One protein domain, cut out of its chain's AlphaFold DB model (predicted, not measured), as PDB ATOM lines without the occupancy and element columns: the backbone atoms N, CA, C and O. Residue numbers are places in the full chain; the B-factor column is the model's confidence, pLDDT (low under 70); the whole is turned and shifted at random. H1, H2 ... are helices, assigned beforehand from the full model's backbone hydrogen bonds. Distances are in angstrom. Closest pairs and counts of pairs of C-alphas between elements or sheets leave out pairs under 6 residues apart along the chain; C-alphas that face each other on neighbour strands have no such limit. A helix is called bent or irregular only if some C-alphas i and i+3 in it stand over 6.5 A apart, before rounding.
ATOM      1  N   MET A   1     -37.655 -23.113  18.626       56.44
ATOM      2  CA  MET A   1     -36.322 -23.606  18.180       56.44
ATOM      3  C   MET A   1     -36.302 -25.091  17.789       56.44
ATOM      4  O   MET A   1     -35.780 -25.396  16.723       56.44
ATOM      5  N   ARG A   2     -36.890 -26.027  18.563       61.91
ATOM      6  CA  ARG A   2     -36.949 -27.463  18.186       61.91
ATOM      7  C   ARG A   2     -37.664 -27.721  16.842       61.91
ATOM      8  O   ARG A   2     -37.196 -28.549  16.066       61.91
ATOM      9  N   SER A   3     -38.727 -26.972  16.536       71.75
ATOM     10  CA  SER A   3     -39.544 -27.142  15.320       71.75
ATOM     11  C   SER A   3     -38.803 -26.812  14.018       71.75
ATOM     12  O   SER A   3     -38.885 -27.580  13.065       71.75
ATOM     13  N   VAL A   4     -38.021 -25.723  13.989       75.69
ATOM     14  CA  VAL A   4     -37.243 -25.306  12.802       75.69
ATOM     15  C   VAL A   4     -36.151 -26.323  12.490       75.69
ATOM     16  O   VAL A   4     -36.038 -26.787  11.362       75.69
ATOM     17  N   ARG A   5     -35.411 -26.765  13.514       76.19
ATOM     18  CA  ARG A   5     -34.401 -27.819  13.361       76.19
ATOM     19  C   ARG A   5     -35.002 -29.109  12.805       76.19
ATOM     20  O   ARG A   5     -34.422 -29.710  11.907       76.19
ATOM     21  N   MET A   6     -36.168 -29.524  13.308       79.81
ATOM     22  CA  MET A   6     -36.853 -30.708  12.781       79.81
ATOM     23  C   MET A   6     -37.279 -30.537  11.322       79.81
ATOM     24  O   MET A   6     -37.183 -31.496  10.562       79.81
ATOM     25  N   LEU A   7     -37.710 -29.341  10.917       84.19
ATOM     26  CA  LEU A   7     -38.032 -29.052   9.520       84.19
ATOM     27  C   LEU A   7     -36.789 -29.155   8.625       84.19
ATOM     28  O   LEU A   7     -36.833 -29.849   7.613       84.19
ATOM     29  N   CYS A   8     -35.670 -28.550   9.035       81.88
ATOM     30  CA  CYS A   8     -34.399 -28.637   8.312       81.88
ATOM     31  C   CYS A   8     -33.943 -30.091   8.150       81.88
ATOM     32  O   CYS A   8     -33.653 -30.536   7.043       81.88
ATOM     33  N   VAL A   9     -33.950 -30.866   9.239       84.69
ATOM     34  CA  VAL A   9     -33.585 -32.289   9.207       84.69
ATOM     35  C   VAL A   9     -34.513 -33.068   8.272       84.69
ATOM     36  O   VAL A   9     -34.037 -33.864   7.469       84.69
ATOM     37  N   ARG A  10     -35.829 -32.824   8.311       87.88
ATOM     38  CA  ARG A  10     -36.788 -33.469   7.395       87.88
ATOM     39  C   ARG A  10     -36.504 -33.143   5.930       87.88
ATOM     40  O   ARG A  10     -36.577 -34.049   5.103       87.88
ATOM     41  N   LEU A  11     -36.146 -31.897   5.620       86.88
ATOM     42  CA  LEU A  11     -35.783 -31.487   4.265       86.88
ATOM     43  C   LEU A  11     -34.518 -32.211   3.784       86.88
ATOM     44  O   LEU A  11     -34.537 -32.820   2.718       86.88
ATOM     45  N   LEU A  12     -33.453 -32.239   4.593       87.06
ATOM     46  CA  LEU A  12     -32.219 -32.965   4.256       87.06
ATOM     47  C   LEU A  12     -32.476 -34.462   4.027       87.06
ATOM     48  O   LEU A  12     -31.964 -35.050   3.074       87.06
ATOM     49  N   ARG A  13     -33.313 -35.085   4.868       89.81
ATOM     50  CA  ARG A  13     -33.713 -36.495   4.711       89.81
ATOM     51  C   ARG A  13     -34.437 -36.734   3.391       89.81
ATOM     52  O   ARG A  13     -34.174 -37.734   2.727       89.81
ATOM     53  N   LEU A  14     -35.344 -35.833   3.016       89.75
ATOM     54  CA  LEU A  14     -36.064 -35.914   1.748       89.75
ATOM     55  C   LEU A  14     -35.096 -35.822   0.566       89.75
ATOM     56  O   LEU A  14     -35.181 -36.637  -0.346       89.75
ATOM     57  N   VAL A  15     -34.146 -34.890   0.619       88.00
ATOM     58  CA  VAL A  15     -33.140 -34.722  -0.432       88.00
ATOM     59  C   VAL A  15     -32.296 -35.980  -0.612       88.00
ATOM     60  O   VAL A  15     -32.190 -36.489  -1.723       88.00
ATOM     61  N   ILE A  16     -31.724 -36.520   0.469       88.62
ATOM     62  CA  ILE A  16     -30.921 -37.750   0.390       88.62
ATOM     63  C   ILE A  16     -31.750 -38.906  -0.175       88.62
ATOM     64  O   ILE A  16     -31.254 -39.681  -0.994       88.62
ATOM     65  N   ARG A  17     -33.030 -38.991   0.195       90.25
ATOM     66  CA  ARG A  17     -33.939 -40.016  -0.318       90.25
ATOM     67  C   ARG A  17     -34.217 -39.868  -1.811       90.25
ATOM     68  O   ARG A  17     -34.209 -40.876  -2.508       90.25
ATOM     69  N   VAL A  18     -34.485 -38.655  -2.290       88.81
ATOM     70  CA  VAL A  18     -34.848 -38.400  -3.694       88.81
ATOM     71  C   VAL A  18     -33.616 -38.438  -4.597       88.81
ATOM     72  O   VAL A  18     -33.633 -39.105  -5.624       88.81
ATOM     73  N   SER A  19     -32.536 -37.758  -4.213       86.19
ATOM     74  CA  SER A  19     -31.338 -37.609  -5.047       86.19
ATOM     75  C   SER A  19     -30.323 -38.737  -4.867       86.19
ATOM     76  O   SER A  19     -29.609 -39.067  -5.808       86.19
ATOM     77  N   GLY A  20     -30.219 -39.302  -3.662       85.25
ATOM     78  CA  GLY A  20     -29.269 -40.369  -3.333       85.25
ATOM     79  C   GLY A  20     -29.888 -41.767  -3.275       85.25
ATOM     80  O   GLY A  20     -29.154 -42.746  -3.204       85.25
ATOM     81  N   GLY A  21     -31.219 -41.889  -3.274       89.44
ATOM     82  CA  GLY A  21     -31.916 -43.181  -3.228       89.44
ATOM     83  C   GLY A  21     -31.797 -43.937  -1.898       89.44
ATOM     84  O   GLY A  21     -32.248 -45.077  -1.804       89.44
ATOM     85  N   VAL A  22     -31.223 -43.328  -0.854       90.88
ATOM     86  CA  VAL A  22     -31.012 -43.960   0.460       90.88
ATOM     87  C   VAL A  22     -31.863 -43.297   1.541       90.88
ATOM     88  O   VAL A  22     -32.209 -42.120   1.458       90.88
ATOM     89  N   ARG A  23     -32.232 -44.051   2.579       91.19
ATOM     90  CA  ARG A  23     -32.979 -43.525   3.730       91.19
ATOM     91  C   ARG A  23     -32.032 -43.379   4.912       91.19
ATOM     92  O   ARG A  23     -31.460 -44.366   5.351       91.19
ATOM     93  N   ILE A  24     -31.904 -42.154   5.410       90.19
ATOM     94  CA  ILE A  24     -31.114 -41.802   6.593       90.19
ATOM     95  C   ILE A  24     -32.023 -41.040   7.556       90.19
ATOM     96  O   ILE A  24     -32.877 -40.252   7.122       90.19
ATOM     97  N   SER A  25     -31.897 -41.303   8.853       87.88
ATOM     98  CA  SER A  25     -32.734 -40.694   9.880       87.88
ATOM     99  C   SER A  25     -32.157 -39.413  10.442       87.88
ATOM    100  O   SER A  25     -32.916 -38.469  10.673       87.88
ATOM    101  N   ASP A  26     -30.837 -39.357  10.584       86.88
ATOM    102  CA  ASP A  26     -30.121 -38.152  10.983       86.88
ATOM    103  C   ASP A  26     -28.961 -37.849  10.018       86.88
ATOM    104  O   ASP A  26     -27.840 -38.322  10.203       86.88
ATOM    105  N   ALA A  41     -10.938 -42.523  -0.646       91.50
ATOM    106  CA  ALA A  41     -11.546 -41.401  -1.359       91.50
ATOM    107  C   ALA A  41     -11.766 -40.182  -0.451       91.50
ATOM    108  O   ALA A  41     -11.368 -39.078  -0.805       91.50
ATOM    109  N   PHE A  42     -12.349 -40.384   0.734       91.88
ATOM    110  CA  PHE A  42     -12.505 -39.299   1.700       91.88
ATOM    111  C   PHE A  42     -11.163 -38.813   2.252       91.88
ATOM    112  O   PHE A  42     -11.014 -37.630   2.504       91.88
ATOM    113  N   ALA A  43     -10.164 -39.677   2.425       91.44
ATOM    114  CA  ALA A  43      -8.844 -39.233   2.868       91.44
ATOM    115  C   ALA A  43      -8.159 -38.300   1.850       91.44
ATOM    116  O   ALA A  43      -7.355 -37.462   2.251       91.44
ATOM    117  N   ALA A  44      -8.471 -38.446   0.557       90.06
ATOM    118  CA  ALA A  44      -7.943 -37.594  -0.502       90.06
ATOM    119  C   ALA A  44      -8.660 -36.236  -0.583       90.06
ATOM    120  O   ALA A  44      -7.998 -35.211  -0.724       90.06
ATOM    121  N   ASP A  45      -9.992 -36.231  -0.488       84.12
ATOM    122  CA  ASP A  45     -10.806 -35.015  -0.518       84.12
ATOM    123  C   ASP A  45     -12.021 -35.174   0.411       84.12
ATOM    124  O   ASP A  45     -12.945 -35.954   0.147       84.12
ATOM    125  N   PHE A  46     -11.997 -34.450   1.534       84.94
ATOM    126  CA  PHE A  46     -13.103 -34.397   2.484       84.94
ATOM    127  C   PHE A  46     -13.492 -32.946   2.771       84.94
ATOM    128  O   PHE A  46     -12.651 -32.159   3.219       84.94
ATOM    129  N   PRO A  47     -14.767 -32.572   2.584       81.62
ATOM    130  CA  PRO A  47     -15.216 -31.213   2.845       81.62
ATOM    131  C   PRO A  47     -15.124 -30.867   4.340       81.62
ATOM    132  O   PRO A  47     -15.721 -31.532   5.182       81.62
ATOM    133  N   ALA A  48     -14.422 -29.779   4.665       77.81
ATOM    134  CA  ALA A  48     -14.250 -29.298   6.042       77.81
ATOM    135  C   ALA A  48     -15.286 -28.238   6.473       77.81
ATOM    136  O   ALA A  48     -15.242 -27.734   7.596       77.81
ATOM    137  N   HIS A  49     -16.213 -27.848   5.592       77.56
ATOM    138  CA  HIS A  49     -17.266 -26.888   5.927       77.56
ATOM    139  C   HIS A  49     -18.443 -27.548   6.643       77.56
ATOM    140  O   HIS A  49     -18.740 -28.724   6.456       77.56
ATOM    141  N   TYR A  50     -19.171 -26.743   7.415       69.44
ATOM    142  CA  TYR A  50     -20.365 -27.183   8.130       69.44
ATOM    143  C   TYR A  50     -21.401 -27.809   7.174       69.44
ATOM    144  O   TYR A  50     -21.719 -27.234   6.130       69.44
ATOM    145  N   LEU A  51     -21.922 -28.983   7.551       76.62
ATOM    146  CA  LEU A  51     -22.742 -29.905   6.746       76.62
ATOM    147  C   LEU A  51     -22.050 -30.588   5.555       76.62
ATOM    148  O   LEU A  51     -22.612 -31.549   5.022       76.62
ATOM    149  N   GLY A  52     -20.852 -30.160   5.167       81.19
ATOM    150  CA  GLY A  52     -20.049 -30.847   4.159       81.19
ATOM    151  C   GLY A  52     -19.619 -32.225   4.656       81.19
ATOM    152  O   GLY A  52     -19.915 -33.258   4.056       81.19
ATOM    153  N   ASP A  53     -19.021 -32.232   5.841       82.12
ATOM    154  CA  ASP A  53     -18.562 -33.407   6.582       82.12
ATOM    155  C   ASP A  53     -19.690 -34.360   7.020       82.12
ATOM    156  O   ASP A  53     -19.440 -35.482   7.477       82.12
ATOM    157  N   THR A  54     -20.950 -33.930   6.901       88.19
ATOM    158  CA  THR A  54     -22.119 -34.707   7.319       88.19
ATOM    159  C   THR A  54     -23.087 -35.009   6.182       88.19
ATOM    160  O   THR A  54     -23.058 -36.100   5.607       88.19
ATOM    161  N   PHE A  55     -23.960 -34.062   5.859       88.25
ATOM    162  CA  PHE A  55     -25.000 -34.232   4.854       88.25
ATOM    163  C   PHE A  55     -24.417 -34.445   3.452       88.25
ATOM    164  O   PHE A  55     -24.834 -35.372   2.756       88.25
ATOM    165  N   GLU A  56     -23.456 -33.613   3.041       88.25
ATOM    166  CA  GLU A  56     -22.882 -33.679   1.694       88.25
ATOM    167  C   GLU A  56     -22.114 -34.987   1.493       88.25
ATOM    168  O   GLU A  56     -22.347 -35.683   0.506       88.25
ATOM    169  N   ALA A  57     -21.303 -35.393   2.474       90.06
ATOM    170  CA  ALA A  57     -20.599 -36.672   2.451       90.06
ATOM    171  C   ALA A  57     -21.544 -37.873   2.265       90.06
ATOM    172  O   ALA A  57     -21.267 -38.775   1.469       90.06
ATOM    173  N   VAL A  58     -22.692 -37.878   2.953       91.44
ATOM    174  CA  VAL A  58     -23.723 -38.921   2.808       91.44
ATOM    175  C   VAL A  58     -24.370 -38.876   1.424       91.44
ATOM    176  O   VAL A  58     -24.521 -39.917   0.782       91.44
ATOM    177  N   LEU A  59     -24.745 -37.685   0.952       90.50
ATOM    178  CA  LEU A  59     -25.401 -37.498  -0.340       90.50
ATOM    179  C   LEU A  59     -24.492 -37.924  -1.502       90.50
ATOM    180  O   LEU A  59     -24.937 -38.647  -2.394       90.50
ATOM    181  N   VAL A  60     -23.226 -37.506  -1.484       90.88
ATOM    182  CA  VAL A  60     -22.239 -37.836  -2.518       90.88
ATOM    183  C   VAL A  60     -21.944 -39.331  -2.517       90.88
ATOM    184  O   VAL A  60     -22.041 -39.965  -3.568       90.88
ATOM    185  N   ALA A  61     -21.682 -39.932  -1.353       92.31
ATOM    186  CA  ALA A  61     -21.457 -41.373  -1.259       92.31
ATOM    187  C   ALA A  61     -22.653 -42.176  -1.804       92.31
ATOM    188  O   ALA A  61     -22.464 -43.140  -2.552       92.31
ATOM    189  N   ALA A  62     -23.885 -41.749  -1.500       91.69
ATOM    190  CA  ALA A  62     -25.095 -42.371  -2.033       91.69
ATOM    191  C   ALA A  62     -25.176 -42.252  -3.565       91.69
ATOM    192  O   ALA A  62     -25.353 -43.254  -4.259       91.69
ATOM    193  N   ARG A  63     -24.951 -41.049  -4.112       90.19
ATOM    194  CA  ARG A  63     -24.972 -40.796  -5.565       90.19
ATOM    195  C   ARG A  63     -23.888 -41.557  -6.333       90.19
ATOM    196  O   ARG A  63     -24.091 -41.866  -7.503       90.19
ATOM    197  N   ARG A  64     -22.761 -41.878  -5.692       91.56
ATOM    198  CA  ARG A  64     -21.641 -42.639  -6.281       91.56
ATOM    199  C   ARG A  64     -21.761 -44.157  -6.101       91.56
ATOM    200  O   ARG A  64     -20.831 -44.889  -6.441       91.56
ATOM    201  N   GLY A  65     -22.896 -44.641  -5.590       90.81
ATOM    202  CA  GLY A  65     -23.208 -46.071  -5.500       90.81
ATOM    203  C   GLY A  65     -22.570 -46.794  -4.309       90.81
ATOM    204  O   GLY A  65     -22.562 -48.031  -4.260       90.81
ATOM    205  N   TYR A  66     -22.036 -46.064  -3.325       93.50
ATOM    206  CA  TYR A  66     -21.591 -46.688  -2.082       93.50
ATOM    207  C   TYR A  66     -22.789 -47.237  -1.302       93.50
ATOM    208  O   TYR A  66     -23.916 -46.764  -1.427       93.50
ATOM    209  N   ARG A  67     -22.558 -48.281  -0.499       92.00
ATOM    210  CA  ARG A  67     -23.588 -48.812   0.404       92.00
ATOM    211  C   ARG A  67     -23.532 -48.051   1.717       92.00
ATOM    212  O   ARG A  67     -22.504 -48.077   2.385       92.00
ATOM    213  N   LEU A  68     -24.649 -47.430   2.075       93.19
ATOM    214  CA  LEU A  68     -24.834 -46.737   3.341       93.19
ATOM    215  C   LEU A  68     -25.817 -47.524   4.206       93.19
ATOM    216  O   LEU A  68     -26.792 -48.077   3.698       93.19
ATOM    217  N   GLY A  69     -25.544 -47.567   5.505       91.31
ATOM    218  CA  GLY A  69     -26.422 -48.140   6.516       91.31
ATOM    219  C   GLY A  69     -26.437 -47.243   7.746       91.31
ATOM    220  O   GLY A  69     -25.442 -46.586   8.045       91.31
ATOM    221  N   GLU A  70     -27.569 -47.213   8.438       92.00
ATOM    222  CA  GLU A  70     -27.745 -46.481   9.688       92.00
ATOM    223  C   GLU A  70     -28.062 -47.486  10.794       92.00
ATOM    224  O   GLU A  70     -28.926 -48.347  10.625       92.00
ATOM    225  N   PRO A  83     -25.922 -26.052  22.899       63.56
ATOM    226  CA  PRO A  83     -25.755 -26.543  21.536       63.56
ATOM    227  C   PRO A  83     -24.694 -25.716  20.802       63.56
ATOM    228  O   PRO A  83     -24.800 -24.496  20.759       63.56
ATOM    229  N   SER A  84     -23.705 -26.376  20.201       60.75
ATOM    230  CA  SER A  84     -22.626 -25.715  19.449       60.75
ATOM    231  C   SER A  84     -23.102 -25.045  18.152       60.75
ATOM    232  O   SER A  84     -22.342 -24.325  17.518       60.75
ATOM    233  N   ALA A  85     -24.341 -25.311  17.731       60.72
ATOM    234  CA  ALA A  85     -24.923 -24.780  16.508       60.72
ATOM    235  C   ALA A  85     -25.934 -23.683  16.841       60.72
ATOM    236  O   ALA A  85     -27.027 -23.963  17.343       60.72
ATOM    237  N   ASP A  86     -25.558 -22.446  16.530       66.12
ATOM    238  CA  ASP A  86     -26.448 -21.297  16.600       66.12
ATOM    239  C   ASP A  86     -27.471 -21.323  15.452       66.12
ATOM    240  O   ASP A  86     -27.247 -21.946  14.407       66.12
ATOM    241  N   LEU A  87     -28.608 -20.635  15.613       64.50
ATOM    242  CA  LEU A  87     -29.670 -20.602  14.590       64.50
ATOM    243  C   LEU A  87     -29.140 -20.119  13.227       64.50
ATOM    244  O   LEU A  87     -29.569 -20.611  12.184       64.50
ATOM    245  N   TYR A  88     -28.172 -19.203  13.249       63.84
ATOM    246  CA  TYR A  88     -27.508 -18.674  12.062       63.84
ATOM    247  C   TYR A  88     -26.736 -19.751  11.289       63.84
ATOM    248  O   TYR A  88     -26.910 -19.879  10.077       63.84
ATOM    249  N   ALA A  89     -25.965 -20.590  11.992       66.38
ATOM    250  CA  ALA A  89     -25.249 -21.705  11.376       66.38
ATOM    251  C   ALA A  89     -26.237 -22.670  10.708       66.38
ATOM    252  O   ALA A  89     -26.036 -23.062   9.563       66.38
ATOM    253  N   LEU A  90     -27.364 -22.978  11.360       68.69
ATOM    254  CA  LEU A  90     -28.407 -23.840  10.793       68.69
ATOM    255  C   LEU A  90     -28.996 -23.273   9.484       68.69
ATOM    256  O   LEU A  90     -29.167 -24.010   8.512       68.69
ATOM    257  N   VAL A  91     -29.287 -21.968   9.446       70.75
ATOM    258  CA  VAL A  91     -29.854 -21.286   8.267       70.75
ATOM    259  C   VAL A  91     -28.844 -21.209   7.122       70.75
ATOM    260  O   VAL A  91     -29.183 -21.563   5.992       70.75
ATOM    261  N   GLN A  92     -27.597 -20.818   7.398       72.00
ATOM    262  CA  GLN A  92     -26.527 -20.780   6.393       72.00
ATOM    263  C   GLN A  92     -26.321 -22.157   5.749       72.00
ATOM    264  O   GLN A  92     -26.118 -22.276   4.543       72.00
ATOM    265  N   SER A  93     -26.443 -23.206   6.551       66.25
ATOM    266  CA  SER A  93     -26.295 -24.588   6.102       66.25
ATOM    267  C   SER A  93     -27.430 -25.047   5.200       66.25
ATOM    268  O   SER A  93     -27.192 -25.747   4.221       66.25
ATOM    269  N   MET A  94     -28.660 -24.626   5.501       72.81
ATOM    270  CA  MET A  94     -29.814 -24.859   4.634       72.81
ATOM    271  C   MET A  94     -29.664 -24.157   3.293       72.81
ATOM    272  O   MET A  94     -29.862 -24.789   2.260       72.81
ATOM    273  N   LEU A  95     -29.259 -22.886   3.304       75.12
ATOM    274  CA  LEU A  95     -28.992 -22.145   2.074       75.12
ATOM    275  C   LEU A  95     -27.932 -22.853   1.233       75.12
ATOM    276  O   LEU A  95     -28.158 -23.087   0.052       75.12
ATOM    277  N   ARG A  96     -26.831 -23.284   1.853       73.62
ATOM    278  CA  ARG A  96     -25.741 -23.969   1.153       73.62
ATOM    279  C   ARG A  96     -26.149 -25.342   0.621       73.62
ATOM    280  O   ARG A  96     -25.820 -25.657  -0.516       73.62
ATOM    281  N   ALA A  97     -26.898 -26.130   1.393       71.38
ATOM    282  CA  ALA A  97     -27.458 -27.398   0.926       71.38
ATOM    283  C   ALA A  97     -28.380 -27.190  -0.288       71.38
ATOM    284  O   ALA A  97     -28.275 -27.934  -1.263       71.38
ATOM    285  N   CYS A  98     -29.223 -26.151  -0.266       75.94
ATOM    286  CA  CYS A  98     -30.027 -25.750  -1.421       75.94
ATOM    287  C   CYS A  98     -29.149 -25.325  -2.604       75.94
ATOM    288  O   CYS A  98     -29.423 -25.739  -3.726       75.94
ATOM    289  N   THR A  99     -28.079 -24.557  -2.377       74.12
ATOM    290  CA  THR A  99     -27.134 -24.185  -3.435       74.12
ATOM    291  C   THR A  99     -26.507 -25.422  -4.063       74.12
ATOM    292  O   THR A  99     -26.642 -25.582  -5.264       74.12
ATOM    293  N   ILE A 100     -25.929 -26.336  -3.276       73.25
ATOM    294  CA  ILE A 100     -25.285 -27.574  -3.757       73.25
ATOM    295  C   ILE A 100     -26.254 -28.427  -4.587       73.25
ATOM    296  O   ILE A 100     -25.875 -29.000  -5.607       73.25
ATOM    297  N   LEU A 101     -27.517 -28.501  -4.166       70.81
ATOM    298  CA  LEU A 101     -28.584 -29.160  -4.919       70.81
ATOM    299  C   LEU A 101     -28.856 -28.499  -6.267       70.81
ATOM    300  O   LEU A 101     -28.994 -29.204  -7.264       70.81
ATOM    301  N   LEU A 102     -28.956 -27.169  -6.283       72.12
ATOM    302  CA  LEU A 102     -29.295 -26.387  -7.470       72.12
ATOM    303  C   LEU A 102     -28.135 -26.313  -8.468       72.12
ATOM    304  O   LEU A 102     -28.360 -26.401  -9.670       72.12
ATOM    305  N   THR A 103     -26.903 -26.165  -7.986       70.81
ATOM    306  CA  THR A 103     -25.706 -26.052  -8.826       70.81
ATOM    307  C   THR A 103     -25.109 -27.407  -9.184       70.81
ATOM    308  O   THR A 103     -24.300 -27.488 -10.103       70.81
ATOM    309  N   GLY A 104     -25.456 -28.478  -8.461       70.12
ATOM    310  CA  GLY A 104     -24.828 -29.791  -8.623       70.12
ATOM    311  C   GLY A 104     -23.342 -29.810  -8.249       70.12
ATOM    312  O   GLY A 104     -22.667 -30.807  -8.500       70.12
ATOM    313  N   THR A 105     -22.830 -28.732  -7.648       68.12
ATOM    314  CA  THR A 105     -21.434 -28.586  -7.231       68.12
ATOM    315  C   THR A 105     -21.247 -29.288  -5.891       68.12
ATOM    316  O   THR A 105     -21.240 -28.651  -4.840       68.12
ATOM    317  N   THR A 106     -21.180 -30.613  -5.920       73.38
ATOM    318  CA  THR A 106     -20.686 -31.397  -4.785       73.38
ATOM    319  C   THR A 106     -19.192 -31.632  -4.940       73.38
ATOM    320  O   THR A 106     -18.713 -31.695  -6.075       73.38
ATOM    321  N   PHE A 107     -18.474 -31.854  -3.839       77.75
ATOM    322  CA  PHE A 107     -17.117 -32.399  -3.944       77.75
ATOM    323  C   PHE A 107     -17.116 -33.742  -4.698       77.75
ATOM    324  O   PHE A 107     -18.124 -34.467  -4.734       77.75
ATOM    325  N   ASP A 108     -16.011 -34.034  -5.381       79.00
ATOM    326  CA  ASP A 108     -15.927 -35.177  -6.282       79.00
ATOM    327  C   ASP A 108     -15.472 -36.427  -5.530       79.00
ATOM    328  O   ASP A 108     -14.574 -36.391  -4.697       79.00
ATOM    329  N   LEU A 109     -16.116 -37.557  -5.810       83.62
ATOM    330  CA  LEU A 109     -15.824 -38.808  -5.123       83.62
ATOM    331  C   LEU A 109     -15.872 -39.962  -6.128       83.62
ATOM    332  O   LEU A 109     -16.905 -40.143  -6.774       83.62
ATOM    333  N   PRO A 110     -14.818 -40.773  -6.297       87.00
ATOM    334  CA  PRO A 110     -14.805 -41.833  -7.300       87.00
ATOM    335  C   PRO A 110     -15.998 -42.781  -7.139       87.00
ATOM    336  O   PRO A 110     -16.431 -43.080  -6.023       87.00
TER     337      PRO A 110
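This is residues 1 to 26, 41 to 70 and 83 to 110 of the 117 residues of the protein "Unannotated protein" of freshwater metagenome (UniProt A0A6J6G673). Three helices, H1, H3 and H4, stand roughly side by side with their centres in a triangle and run the same way, a loosely formed group in which H1 and H3 touch while H4 stays a little off from both. The four-residue H2 sits apart from H1, H3 and H4, beyond H3, near the end of the longest axis opposite to Met 1, and residues 104 to 110 after H4 lead toward that same end. The printed part has 84 residues with four named helices, in the order H1, H2, H3, H4, and no named strand; its class is all helix. It is compact, with a radius of gyration of the C-alphas of 12.7 A, and elongated, with spans of 38 by 24 by 24 A.

The longest helix is H1, residues 2 to 20, which measures 26.2 A from C-alpha 2 at (-36.949, -27.463, 18.186) to C-alpha 20 at (-29.269, -40.369, -3.333). H3, residues 52 to 63, is 14.8 A long. It is only just irregular, C-alphas 53 and 56 being 6.53 A apart, and its line is a rough one. H4, residues 87 to 103, is 24.4 A long and ends with C-alpha 103 at (-25.706, -26.052, -8.826). H2, residues 41 to 44, is a short helix of 5.3 A.

H1 touches H3 with residues 12 to 20 alone. Their closest C-alphas are those of Gly 20 and Ala 62, 4.8 A apart, and the two helices run the same way at a shallow tilt of 31 degrees. H1 and H4 are close but not clearly touching, with the closest C-alphas, those of Cys 8 and Met 94, 7.0 A apart. They run the same way at a shallow tilt of 19 degrees. H3 and H4 are also close but not clearly touching; their closest C-alphas, those of Glu 56 and Ala 97, are 7.8 A apart. These two run the same way at a shallow tilt of 29 degrees. H2 is apart from H1, H3 and H4. In H1 and H4 every O i to N i+4 pair is within hydrogen-bond range, in H3 6 of 8 are, and H2 is too short for such a pair.

The two C-alphas farthest apart are those of Met 1, the chain's first residue, and Pro 110, at 38.0 A. Residues 27 to 40 are not printed, and C-alphas 26 and 41 are 22.5 A apart across that cut, which lies in the link from H1 to H2. Residues 71 to 82 are not printed either, and C-alphas 70 and 83 are 23.3 A apart across this second cut, in the link from H3 to H4. The link from H2 to H3, of 7 residues, is short. The mean pLDDT of the printed part is 80.9, with 13 residues under 70: residues 1 to 2, 50, 83 to 90, 93 and 105.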